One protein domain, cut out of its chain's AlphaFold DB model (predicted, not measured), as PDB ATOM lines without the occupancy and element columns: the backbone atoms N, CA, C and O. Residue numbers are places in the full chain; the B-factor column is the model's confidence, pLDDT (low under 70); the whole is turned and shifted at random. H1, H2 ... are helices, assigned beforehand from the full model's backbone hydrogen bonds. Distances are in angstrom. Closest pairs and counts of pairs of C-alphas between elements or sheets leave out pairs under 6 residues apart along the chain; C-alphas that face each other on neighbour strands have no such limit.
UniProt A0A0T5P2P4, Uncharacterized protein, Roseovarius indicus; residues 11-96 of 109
ATOM      1  N   LEU A  11      83.299 -30.048  71.304       43.22
ATOM      2  CA  LEU A  11      82.590 -28.824  71.687       43.22
ATOM      3  C   LEU A  11      81.833 -28.130  70.543       43.22
ATOM      4  O   LEU A  11      80.764 -27.582  70.781       43.22
ATOM      5  N   TYR A  12      82.336 -28.169  69.304       41.50
ATOM      6  CA  TYR A  12      81.670 -27.495  68.177       41.50
ATOM      7  C   TYR A  12      80.429 -28.240  67.680       41.50
ATOM      8  O   TYR A  12      79.386 -27.623  67.479       41.50
ATOM      9  N   TYR A  13      80.514 -29.568  67.559       45.03
ATOM     10  CA  TYR A  13      79.335 -30.402  67.312       45.03
ATOM     11  C   TYR A  13      78.369 -30.334  68.497       45.03
ATOM     12  O   TYR A  13      77.159 -30.323  68.304       45.03
ATOM     13  N   GLN A  14      78.903 -30.208  69.715       51.53
ATOM     14  CA  GLN A  14      78.105 -30.056  70.923       51.53
ATOM     15  C   GLN A  14      77.377 -28.722  70.992       51.53
ATOM     16  O   GLN A  14      76.276 -28.742  71.501       51.53
ATOM     17  N   TYR A  15      77.901 -27.594  70.501       47.75
ATOM     18  CA  TYR A  15      77.212 -26.303  70.651       47.75
ATOM     19  C   TYR A  15      75.991 -26.175  69.729       47.75
ATOM     20  O   TYR A  15      74.919 -25.774  70.180       47.75
ATOM     21  N   GLY A  16      76.122 -26.586  68.462       52.53
ATOM     22  CA  GLY A  16      74.982 -26.679  67.540       52.53
ATOM     23  C   GLY A  16      73.954 -27.710  68.013       52.53
ATOM     24  O   GLY A  16      72.761 -27.418  68.050       52.53
ATOM     25  N   ALA A  17      74.421 -28.875  68.478       55.78
ATOM     26  CA  ALA A  17      73.555 -29.889  69.070       55.78
ATOM     27  C   ALA A  17      72.916 -29.431  70.393       55.78
ATOM     28  O   ALA A  17      71.756 -29.746  70.619       55.78
ATOM     29  N   LEU A  18      73.612 -28.660  71.240       54.50
ATOM     30  CA  LEU A  18      73.076 -28.116  72.496       54.50
ATOM     31  C   LEU A  18      72.005 -27.077  72.219       54.50
ATOM     32  O   LEU A  18      70.991 -27.083  72.901       54.50
ATOM     33  N   ARG A  19      72.221 -26.180  71.247       57.88
ATOM     34  CA  ARG A  19      71.213 -25.187  70.866       57.88
ATOM     35  C   ARG A  19      69.995 -25.857  70.265       57.88
ATOM     36  O   ARG A  19      68.895 -25.554  70.699       57.88
ATOM     37  N   ALA A  20      70.184 -26.790  69.333       55.91
ATOM     38  CA  ALA A  20      69.081 -27.545  68.750       55.91
ATOM     39  C   ALA A  20      68.329 -28.365  69.815       55.91
ATOM     40  O   ALA A  20      67.102 -28.363  69.839       55.91
ATOM     41  N   TRP A  21      69.045 -29.014  70.738       59.81
ATOM     42  CA  TRP A  21      68.458 -29.750  71.859       59.81
ATOM     43  C   TRP A  21      67.716 -28.831  72.834       59.81
ATOM     44  O   TRP A  21      66.572 -29.114  73.176       59.81
ATOM     45  N   ALA A  22      68.310 -27.710  73.247       57.56
ATOM     46  CA  ALA A  22      67.689 -26.747  74.155       57.56
ATOM     47  C   ALA A  22      66.451 -26.093  73.525       57.56
ATOM     48  O   ALA A  22      65.419 -26.025  74.180       57.56
ATOM     49  N   ALA A  23      66.533 -25.700  72.250       56.94
ATOM     50  CA  ALA A  23      65.436 -25.154  71.451       56.94
ATOM     51  C   ALA A  23      64.263 -26.150  71.344       56.94
ATOM     52  O   ALA A  23      63.116 -25.810  71.633       56.94
ATOM     53  N   ASN A  24      64.566 -27.420  71.057       56.78
ATOM     54  CA  ASN A  24      63.578 -28.499  71.043       56.78
ATOM     55  C   ASN A  24      62.964 -28.753  72.437       56.78
ATOM     56  O   ASN A  24      61.768 -28.993  72.557       56.78
ATOM     57  N   THR A  25      63.759 -28.637  73.505       58.16
ATOM     58  CA  THR A  25      63.307 -28.857  74.894       58.16
ATOM     59  C   THR A  25      62.368 -27.748  75.390       58.16
ATOM     60  O   THR A  25      61.465 -28.023  76.175       58.16
ATOM     61  N   ILE A  26      62.537 -26.509  74.918       62.81
ATOM     62  CA  ILE A  26      61.674 -25.361  75.263       62.81
ATOM     63  C   ILE A  26      60.518 -25.142  74.270       62.81
ATOM     64  O   ILE A  26      59.814 -24.140  74.367       62.81
ATOM     65  N   GLY A  27      60.323 -26.046  73.301       56.22
ATOM     66  CA  GLY A  27      59.261 -25.945  72.292       56.22
ATOM     67  C   GLY A  27      59.448 -24.811  71.274       56.22
ATOM     68  O   GLY A  27      58.563 -24.571  70.456       56.22
ATOM     69  N   MET A  28      60.590 -24.121  71.293       54.72
ATOM     70  CA  MET A  28      60.945 -23.127  70.287       54.72
ATOM     71  C   MET A  28      61.760 -23.837  69.220       54.72
ATOM     72  O   MET A  28      62.967 -23.998  69.360       54.72
ATOM     73  N   ALA A  29      61.119 -24.282  68.145       60.62
ATOM     74  CA  ALA A  29      61.820 -24.817  66.986       60.62
ATOM     75  C   ALA A  29      62.535 -23.674  66.240       60.62
ATOM     76  O   ALA A  29      62.119 -23.294  65.154       60.62
ATOM     77  N   TYR A  30      63.579 -23.087  66.835       64.38
ATOM     78  CA  TYR A  30      64.421 -22.104  66.161       64.38
ATOM     79  C   TYR A  30      65.341 -22.856  65.206       64.38
ATOM     80  O   TYR A  30      66.429 -23.320  65.578       64.38
ATOM     81  N   GLN A  31      64.827 -23.075  63.999       69.25
ATOM     82  CA  GLN A  31      65.470 -23.902  62.995       69.25
ATOM     83  C   GLN A  31      66.830 -23.301  62.645       69.25
ATOM     84  O   GLN A  31      67.074 -22.097  62.757       69.25
ATOM     85  N   PHE A  32      67.746 -24.157  62.208       69.00
ATOM     86  CA  PHE A  32      69.043 -23.708  61.711       69.00
ATOM     87  C   PHE A  32      68.890 -22.685  60.570       69.00
ATOM     88  O   PHE A  32      69.672 -21.746  60.456       69.00
ATOM     89  N   GLU A  33      67.841 -22.829  59.763       70.62
ATOM     90  CA  GLU A  33      67.519 -21.928  58.658       70.62
ATOM     91  C   GLU A  33      67.140 -20.518  59.134       70.62
ATOM     92  O   GLU A  33      67.603 -19.528  58.559       70.62
ATOM     93  N   ASP A  34      66.375 -20.422  60.223       74.50
ATOM     94  CA  ASP A  34      66.005 -19.149  60.847       74.50
ATOM     95  C   ASP A  34      67.242 -18.469  61.450       74.50
ATOM     96  O   ASP A  34      67.488 -17.289  61.206       74.50
ATOM     97  N   GLN A  35      68.097 -19.248  62.124       75.81
ATOM     98  CA  GLN A  35      69.387 -18.786  62.655       75.81
ATOM     99  C   GLN A  35      70.286 -18.197  61.567       75.81
ATOM    100  O   GLN A  35      70.878 -17.133  61.749       75.81
ATOM    101  N   CYS A  36      70.403 -18.883  60.429       73.38
ATOM    102  CA  CYS A  36      71.183 -18.385  59.303       73.38
ATOM    103  C   CYS A  36      70.566 -17.121  58.702       73.38
ATOM    104  O   CYS A  36      71.294 -16.195  58.352       73.38
ATOM    105  N   THR A  37      69.240 -17.066  58.591       77.75
ATOM    106  CA  THR A  37      68.536 -15.911  58.023       77.75
ATOM    107  C   THR A  37      68.720 -14.665  58.886       77.75
ATOM    108  O   THR A  37      69.061 -13.606  58.353       77.75
ATOM    109  N   ASP A  38      68.575 -14.789  60.204       80.12
ATOM    110  CA  ASP A  38      68.788 -13.679  61.136       80.12
ATOM    111  C   ASP A  38      70.248 -13.218  61.132       80.12
ATOM    112  O   ASP A  38      70.526 -12.023  61.029       80.12
ATOM    113  N   PHE A  39      71.190 -14.166  61.123       79.12
ATOM    114  CA  PHE A  39      72.613 -13.857  61.006       79.12
ATOM    115  C   PHE A  39      72.935 -13.097  59.711       79.12
ATOM    116  O   PHE A  39      73.665 -12.105  59.736       79.12
ATOM    117  N   PHE A  40      72.379 -13.519  58.570       80.81
ATOM    118  CA  PHE A  40      72.595 -12.815  57.306       80.81
ATOM    119  C   PHE A  40      71.979 -11.418  57.316       80.81
ATOM    120  O   PHE A  40      72.620 -10.494  56.828       80.81
ATOM    121  N   ARG A  41      70.794 -11.225  57.904       80.00
ATOM    122  CA  ARG A  41      70.197  -9.886  58.045       80.00
ATOM    123  C   ARG A  41      71.073  -8.936  58.855       80.00
ATOM    124  O   ARG A  41      71.172  -7.767  58.499       80.00
ATOM    125  N   GLU A  42      71.710  -9.429  59.911       79.56
ATOM    126  CA  GLU A  42      72.559  -8.614  60.781       79.56
ATOM    127  C   GLU A  42      73.936  -8.325  60.159       79.56
ATOM    128  O   GLU A  42      74.425  -7.198  60.218       79.56
ATOM    129  N   VAL A  43      74.579  -9.338  59.567       75.56
ATOM    130  CA  VAL A  43      75.995  -9.265  59.163       75.56
ATOM    131  C   VAL A  43      76.180  -8.896  57.695       75.56
ATOM    132  O   VAL A  43      77.157  -8.237  57.341       75.56
ATOM    133  N   SER A  44      75.274  -9.326  56.817       75.56
ATOM    134  CA  SER A  44      75.352  -9.018  55.389       75.56
ATOM    135  C   SER A  44      73.951  -8.987  54.769       75.56
ATOM    136  O   SER A  44      73.527  -9.973  54.156       75.56
ATOM    137  N   PRO A  45      73.227  -7.853  54.874       75.75
ATOM    138  CA  PRO A  45      71.859  -7.716  54.357       75.75
ATOM    139  C   PRO A  45      71.746  -8.103  52.877       75.75
ATOM    140  O   PRO A  45      70.793  -8.745  52.445       75.75
ATOM    141  N   ILE A  46      72.805  -7.828  52.113       74.38
ATOM    142  CA  ILE A  46      72.914  -8.162  50.691       74.38
ATOM    143  C   ILE A  46      72.860  -9.685  50.453       74.38
ATOM    144  O   ILE A  46      72.547 -10.107  49.349       74.38
ATOM    145  N   VAL A  47      73.222 -10.527  51.429       74.12
ATOM    146  CA  VAL A  47      73.093 -11.998  51.355       74.12
ATOM    147  C   VAL A  47      71.680 -12.454  51.731       74.12
ATOM    148  O   VAL A  47      71.174 -13.402  51.132       74.12
ATOM    149  N   SER A  48      71.031 -11.766  52.677       72.06
ATOM    150  CA  SER A  48      69.627 -12.012  53.046       72.06
ATOM    151  C   SER A  48      68.687 -11.817  51.849       72.06
ATOM    152  O   SER A  48      67.780 -12.625  51.645       72.06
ATOM    153  N   ASP A  49      68.953 -10.805  51.020       71.06
ATOM    154  CA  ASP A  49      68.124 -10.455  49.858       71.06
ATOM    155  C   ASP A  49      68.413 -11.298  48.604       71.06
ATOM    156  O   ASP A  49      67.769 -11.129  47.567       71.06
ATOM    157  N   VAL A  50      69.367 -12.237  48.663       72.81
ATOM    158  CA  VAL A  50      69.612 -13.148  47.540       72.81
ATOM    159  C   VAL A  50      68.455 -14.141  47.431       72.81
ATOM    160  O   VAL A  50      68.215 -14.964  48.324       72.81
ATOM    161  N   ASN A  51      67.759 -14.093  46.295       67.19
ATOM    162  CA  ASN A  51      66.798 -15.116  45.894       67.19
ATOM    163  C   ASN A  51      67.540 -16.437  45.637       67.19
ATOM    164  O   ASN A  51      68.417 -16.509  44.779       67.19
ATOM    165  N   GLY A  52      67.209 -17.484  46.394       68.00
ATOM    166  CA  GLY A  52      67.860 -18.790  46.302       68.00
ATOM    167  C   GLY A  52      67.595 -19.654  47.533       68.00
ATOM    168  O   GLY A  52      67.035 -19.185  48.522       68.00
ATOM    169  N   ASN A  53      67.999 -20.925  47.470       79.31
ATOM    170  CA  ASN A  53      67.973 -21.806  48.638       79.31
ATOM    171  C   ASN A  53      69.024 -21.363  49.679       79.31
ATOM    172  O   ASN A  53      69.959 -20.620  49.365       79.31
ATOM    173  N   LEU A  54      68.885 -21.825  50.925       74.75
ATOM    174  CA  LEU A  54      69.815 -21.474  52.004       74.75
ATOM    175  C   LEU A  54      71.275 -21.783  51.636       74.75
ATOM    176  O   LEU A  54      72.158 -20.971  51.901       74.75
ATOM    177  N   GLN A  55      71.520 -22.917  50.975       73.62
ATOM    178  CA  GLN A  55      72.861 -23.307  50.542       73.62
ATOM    179  C   GLN A  55      73.499 -22.246  49.636       73.62
ATOM    180  O   GLN A  55      74.641 -21.859  49.850       73.62
ATOM    181  N   HIS A  56      72.743 -21.698  48.683       76.69
ATOM    182  CA  HIS A  56      73.232 -20.643  47.808       76.69
ATOM    183  C   HIS A  56      73.604 -19.373  48.584       76.69
ATOM    184  O   HIS A  56      74.614 -18.738  48.287       76.69
ATOM    185  N   ARG A  57      72.820 -19.011  49.608       77.12
ATOM    186  CA  ARG A  57      73.121 -17.863  50.480       77.12
ATOM    187  C   ARG A  57      74.405 -18.082  51.276       77.12
ATOM    188  O   ARG A  57      75.232 -17.174  51.340       77.12
ATOM    189  N   ILE A  58      74.610 -19.293  51.797       78.56
ATOM    190  CA  ILE A  58      75.859 -19.698  52.458       78.56
ATOM    191  C   ILE A  58      77.038 -19.577  51.481       78.56
ATOM    192  O   ILE A  58      78.016 -18.903  51.792       78.56
ATOM    193  N   ASP A  59      76.921 -20.118  50.267       77.38
ATOM    194  CA  ASP A  59      77.995 -20.076  49.264       77.38
ATOM    195  C   ASP A  59      78.336 -18.638  48.821       77.38
ATOM    196  O   ASP A  59      79.479 -18.313  48.481       77.38
ATOM    197  N   VAL A  60      77.340 -17.746  48.761       81.94
ATOM    198  CA  VAL A  60      77.556 -16.316  48.482       81.94
ATOM    199  C   VAL A  60      78.265 -15.641  49.655       81.94
ATOM    200  O   VAL A  60      79.216 -14.887  49.429       81.94
ATOM    201  N   PHE A  61      77.841 -15.922  50.889       84.19
ATOM    202  CA  PHE A  61      78.479 -15.397  52.092       84.19
ATOM    203  C   PHE A  61      79.947 -15.820  52.181       84.19
ATOM    204  O   PHE A  61      80.814 -14.960  52.318       84.19
ATOM    205  N   GLU A  62      80.247 -17.111  52.022       82.31
ATOM    206  CA  GLU A  62      81.617 -17.631  52.096       82.31
ATOM    207  C   GLU A  62      82.537 -16.982  51.055       82.31
ATOM    208  O   GLU A  62      83.663 -16.589  51.372       82.31
ATOM    209  N   ARG A  63      82.054 -16.797  49.818       80.44
ATOM    210  CA  ARG A  63      82.818 -16.117  48.761       80.44
ATOM    211  C   ARG A  63      83.128 -14.664  49.114       80.44
ATOM    212  O   ARG A  63      84.258 -14.224  48.906       80.44
ATOM    213  N   ARG A  64      82.151 -13.928  49.652       83.56
ATOM    214  CA  ARG A  64      82.330 -12.525  50.067       83.56
ATOM    215  C   ARG A  64      83.249 -12.404  51.273       83.56
ATOM    216  O   ARG A  64      84.173 -11.598  51.240       83.56
ATOM    217  N   PHE A  65      83.067 -13.259  52.274       84.06
ATOM    218  CA  PHE A  65      83.942 -13.332  53.438       84.06
ATOM    219  C   PHE A  65      85.392 -13.611  53.035       84.06
ATOM    220  O   PHE A  65      86.302 -12.892  53.442       84.06
ATOM    221  N   ALA A  66      85.626 -14.597  52.164       80.25
ATOM    222  CA  ALA A  66      86.967 -14.904  51.671       80.25
ATOM    223  C   ALA A  66      87.590 -13.743  50.877       80.25
ATOM    224  O   ALA A  66      88.806 -13.540  50.944       80.25
ATOM    225  N   ALA A  67      86.785 -12.992  50.120       84.44
ATOM    226  CA  ALA A  67      87.242 -11.817  49.389       84.44
ATOM    227  C   ALA A  67      87.623 -10.676  50.344       84.44
ATOM    228  O   ALA A  67      88.749 -10.193  50.271       84.44
ATOM    229  N   ASP A  68      86.754 -10.308  51.285       84.75
ATOM    230  CA  ASP A  68      87.024  -9.235  52.250       84.75
ATOM    231  C   ASP A  68      88.186  -9.566  53.188       84.75
ATOM    232  O   ASP A  68      89.036  -8.719  53.459       84.75
ATOM    233  N   ARG A  69      88.323 -10.830  53.589       82.06
ATOM    234  CA  ARG A  69      89.479 -11.297  54.358       82.06
ATOM    235  C   ARG A  69      90.797 -11.096  53.606       82.06
ATOM    236  O   ARG A  69      91.795 -10.703  54.200       82.06
ATOM    237  N   LYS A  70      90.819 -11.338  52.289       81.62
ATOM    238  CA  LYS A  70      92.002 -11.066  51.451       81.62
ATOM    239  C   LYS A  70      92.305  -9.573  51.333       81.62
ATOM    240  O   LYS A  70      93.467  -9.236  51.137       81.62
ATOM    241  N   ARG A  71      91.290  -8.710  51.422       83.12
ATOM    242  CA  ARG A  71      91.443  -7.248  51.383       83.12
ATOM    243  C   ARG A  71      92.035  -6.726  52.684       83.12
ATOM    244  O   ARG A  71      93.033  -6.021  52.637       83.12
ATOM    245  N   ILE A  72      91.547  -7.205  53.828       83.19
ATOM    246  CA  ILE A  72      92.126  -6.878  55.142       83.19
ATOM    247  C   ILE A  72      93.599  -7.291  55.223       83.19
ATOM    248  O   ILE A  72      94.419  -6.530  55.716       83.19
ATOM    249  N   LEU A  73      93.973  -8.455  54.678       80.44
ATOM    250  CA  LEU A  73      95.381  -8.883  54.620       80.44
ATOM    251  C   LEU A  73      96.285  -7.968  53.771       80.44
ATOM    252  O   LEU A  73      97.503  -8.110  53.825       80.44
ATOM    253  N   LYS A  74      95.703  -7.080  52.962       86.81
ATOM    254  CA  LYS A  74      96.395  -6.077  52.146       86.81
ATOM    255  C   LYS A  74      96.222  -4.655  52.695       86.81
ATOM    256  O   LYS A  74      96.503  -3.706  51.971       86.81
ATOM    257  N   ASP A  75      95.717  -4.516  53.922       87.38
ATOM    258  CA  ASP A  75      95.332  -3.239  54.536       87.38
ATOM    259  C   ASP A  75      94.274  -2.452  53.730       87.38
ATOM    260  O   ASP A  75      94.181  -1.228  53.803       87.38
ATOM    261  N   GLU A  76      93.434  -3.154  52.963       86.12
ATOM    262  CA  GLU A  76      92.293  -2.569  52.256       86.12
ATOM    263  C   GLU A  76      91.005  -2.680  53.088       86.12
ATOM    264  O   GLU A  76      90.740  -3.695  53.739       86.12
ATOM    265  N   THR A  77      90.139  -1.667  52.996       85.69
ATOM    266  CA  THR A  77      88.810  -1.694  53.624       85.69
ATOM    267  C   THR A  77      87.909  -2.767  52.993       85.69
ATOM    268  O   THR A  77      87.795  -2.814  51.758       85.69
ATOM    269  N   PRO A  78      87.227  -3.603  53.798       87.19
ATOM    270  CA  PRO A  78      86.291  -4.605  53.291       87.19
ATOM    271  C   PRO A  78      85.079  -3.947  52.607       87.19
ATOM    272  O   PRO A  78      84.682  -2.836  52.955       87.19
ATOM    273  N   ALA A  79      84.511  -4.613  51.597       84.50
ATOM    274  CA  ALA A  79      83.396  -4.089  50.799       84.50
ATOM    275  C   ALA A  79      82.019  -4.566  51.262       84.50
ATOM    276  O   ALA A  79      81.039  -3.861  51.025       84.50
ATOM    277  N   TRP A  80      81.914  -5.766  51.837       82.69
ATOM    278  CA  TRP A  80      80.616  -6.409  52.067       82.69
ATOM    279  C   TRP A  80      80.335  -6.713  53.529       82.69
ATOM    280  O   TRP A  80      79.172  -6.675  53.931       82.69
ATOM    281  N   ILE A  81      81.363  -7.053  54.302       83.12
ATOM    282  CA  ILE A  81      81.231  -7.423  55.709       83.12
ATOM    283  C   ILE A  81      82.034  -6.427  56.558       83.12
ATOM    284  O   ILE A  81      83.201  -6.180  56.248       83.12
ATOM    285  N   PRO A  82      81.452  -5.860  57.631       84.50
ATOM    286  CA  PRO A  82      82.176  -4.978  58.542       84.50
ATOM    287  C   PRO A  82      83.421  -5.649  59.126       84.50
ATOM    288  O   PRO A  82      83.416  -6.851  59.418       84.50
ATOM    289  N   ILE A  83      84.487  -4.872  59.320       80.38
ATOM    290  CA  ILE A  83      85.785  -5.385  59.771       80.38
ATOM    291  C   ILE A  83      85.689  -6.060  61.144       80.38
ATOM    292  O   ILE A  83      86.296  -7.107  61.362       80.38
ATOM    293  N   GLU A  84      84.851  -5.529  62.035       81.12
ATOM    294  CA  GLU A  84      84.595  -6.067  63.371       81.12
ATOM    295  C   GLU A  84      84.031  -7.487  63.277       81.12
ATOM    296  O   GLU A  84      84.508  -8.411  63.934       81.12
ATOM    297  N   ARG A  85      83.070  -7.691  62.368       79.00
ATOM    298  CA  ARG A  85      82.456  -9.001  62.135       79.00
ATOM    299  C   ARG A  85      83.418  -9.971  61.479       79.00
ATOM    300  O   ARG A  85      83.384 -11.158  61.794       79.00
ATOM    301  N   ILE A  86      84.295  -9.491  60.599       78.44
ATOM    302  CA  ILE A  86      85.329 -10.342  60.012       78.44
ATOM    303  C   ILE A  86      86.301 -10.817  61.090       78.44
ATOM    304  O   ILE A  86      86.613 -12.002  61.113       78.44
ATOM    305  N   HIS A  87      86.725  -9.950  62.011       74.94
ATOM    306  CA  HIS A  87      87.593 -10.340  63.122       74.94
ATOM    307  C   HIS A  87      86.935 -11.351  64.060       74.94
ATOM    308  O   HIS A  87      87.567 -12.360  64.388       74.94
ATOM    309  N   ASP A  88      85.669 -11.136  64.430       74.81
ATOM    310  CA  ASP A  88      84.907 -12.096  65.232       74.81
ATOM    311  C   ASP A  88      84.895 -13.471  64.551       74.81
ATOM    312  O   ASP A  88      85.256 -14.487  65.153       74.81
ATOM    313  N   LEU A  89      84.557 -13.502  63.259       72.50
ATOM    314  CA  LEU A  89      84.512 -14.722  62.456       72.50
ATOM    315  C   LEU A  89      85.894 -15.349  62.239       72.50
ATOM    316  O   LEU A  89      85.983 -16.573  62.182       72.50
ATOM    317  N   ASP A  90      86.974 -14.568  62.171       67.19
ATOM    318  CA  ASP A  90      88.340 -15.084  62.023       67.19
ATOM    319  C   ASP A  90      88.844 -15.767  63.297       67.19
ATOM    320  O   ASP A  90      89.544 -16.785  63.231       67.19
ATOM    321  N   VAL A  91      88.432 -15.290  64.475       62.97
ATOM    322  CA  VAL A  91      88.657 -16.012  65.737       62.97
ATOM    323  C   VAL A  91      87.937 -17.365  65.708       62.97
ATOM    324  O   VAL A  91      88.502 -18.369  66.149       62.97
ATOM    325  N   TYR A  92      86.731 -17.435  65.139       56.50
ATOM    326  CA  TYR A  92      86.022 -18.706  64.968       56.50
ATOM    327  C   TYR A  92      86.667 -19.600  63.892       56.50
ATOM    328  O   TYR A  92      86.881 -20.786  64.145       56.50
ATOM    329  N   HIS A  93      87.060 -19.057  62.736       51.22
ATOM    330  CA  HIS A  93      87.682 -19.799  61.630       51.22
ATOM    331  C   HIS A  93      89.097 -20.298  61.948       51.22
ATOM    332  O   HIS A  93      89.459 -21.409  61.563       51.22
ATOM    333  N   SER A  94      89.904 -19.529  62.684       54.09
ATOM    334  CA  SER A  94      91.244 -19.951  63.128       54.09
ATOM    335  C   SER A  94      91.201 -21.153  64.075       54.09
ATOM    336  O   SER A  94      92.145 -21.943  64.121       54.09
ATOM    337  N   ARG A  95      90.087 -21.326  64.795       48.62
ATOM    338  CA  ARG A  95      89.847 -22.453  65.703       48.62
ATOM    339  C   ARG A  95      89.196 -23.654  65.019       48.62
ATOM    340  O   ARG A  95      89.060 -24.699  65.663       48.62
ATOM    341  N   GLN A  96      88.814 -23.543  63.745       50.62
ATOM    342  CA  GLN A  96      88.317 -24.682  62.986       50.62
ATOM    343  C   GLN A  96      89.485 -25.594  62.583       50.62
ATOM    344  O   GLN A  96      90.505 -25.120  62.071       50.62
TER     345      GLN A  96
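What this domain is: This is residues 11 to 96 of the 109 residues of an uncharacterized protein of Roseovarius indicus (UniProt A0A0T5P2P4). Long H4 has H2 and H5 on one side near its ends, short H3 between H2 and H4, and H1 set off. 86 residues are printed, with five named helices: all helix. It is only just loose, close to compact: radius of gyration of the C-alphas 14.7 A, spans 46, 32 and 18 A.

How they stand to each other: Start at H1, residues 11 to 25, with a short link to H2, residues 32 to 43. H3, residues 45 to 48, touches residues 57 to 61 alone of H4, residues 54 to 72; C-alphas 47 and 57 come closest, 5.9 A. H5, residues 83 to 94, is about perpendicular to H4, at 76 degrees. Each O i to N i+4 pair is within hydrogen-bond range in H2, H4 and H5; 10 of 11 in H1.

Where its parts are: Find C-alpha 11 at (82.590, -28.824, 71.687), where H1 begins; H4 runs 26.8 A; H5 ends at C-alpha 94, (91.244, -19.951, 63.128).

The domain as a whole: pLDDT is under 70 in residues 11 to 32, 51 to 52 and 90 to 96.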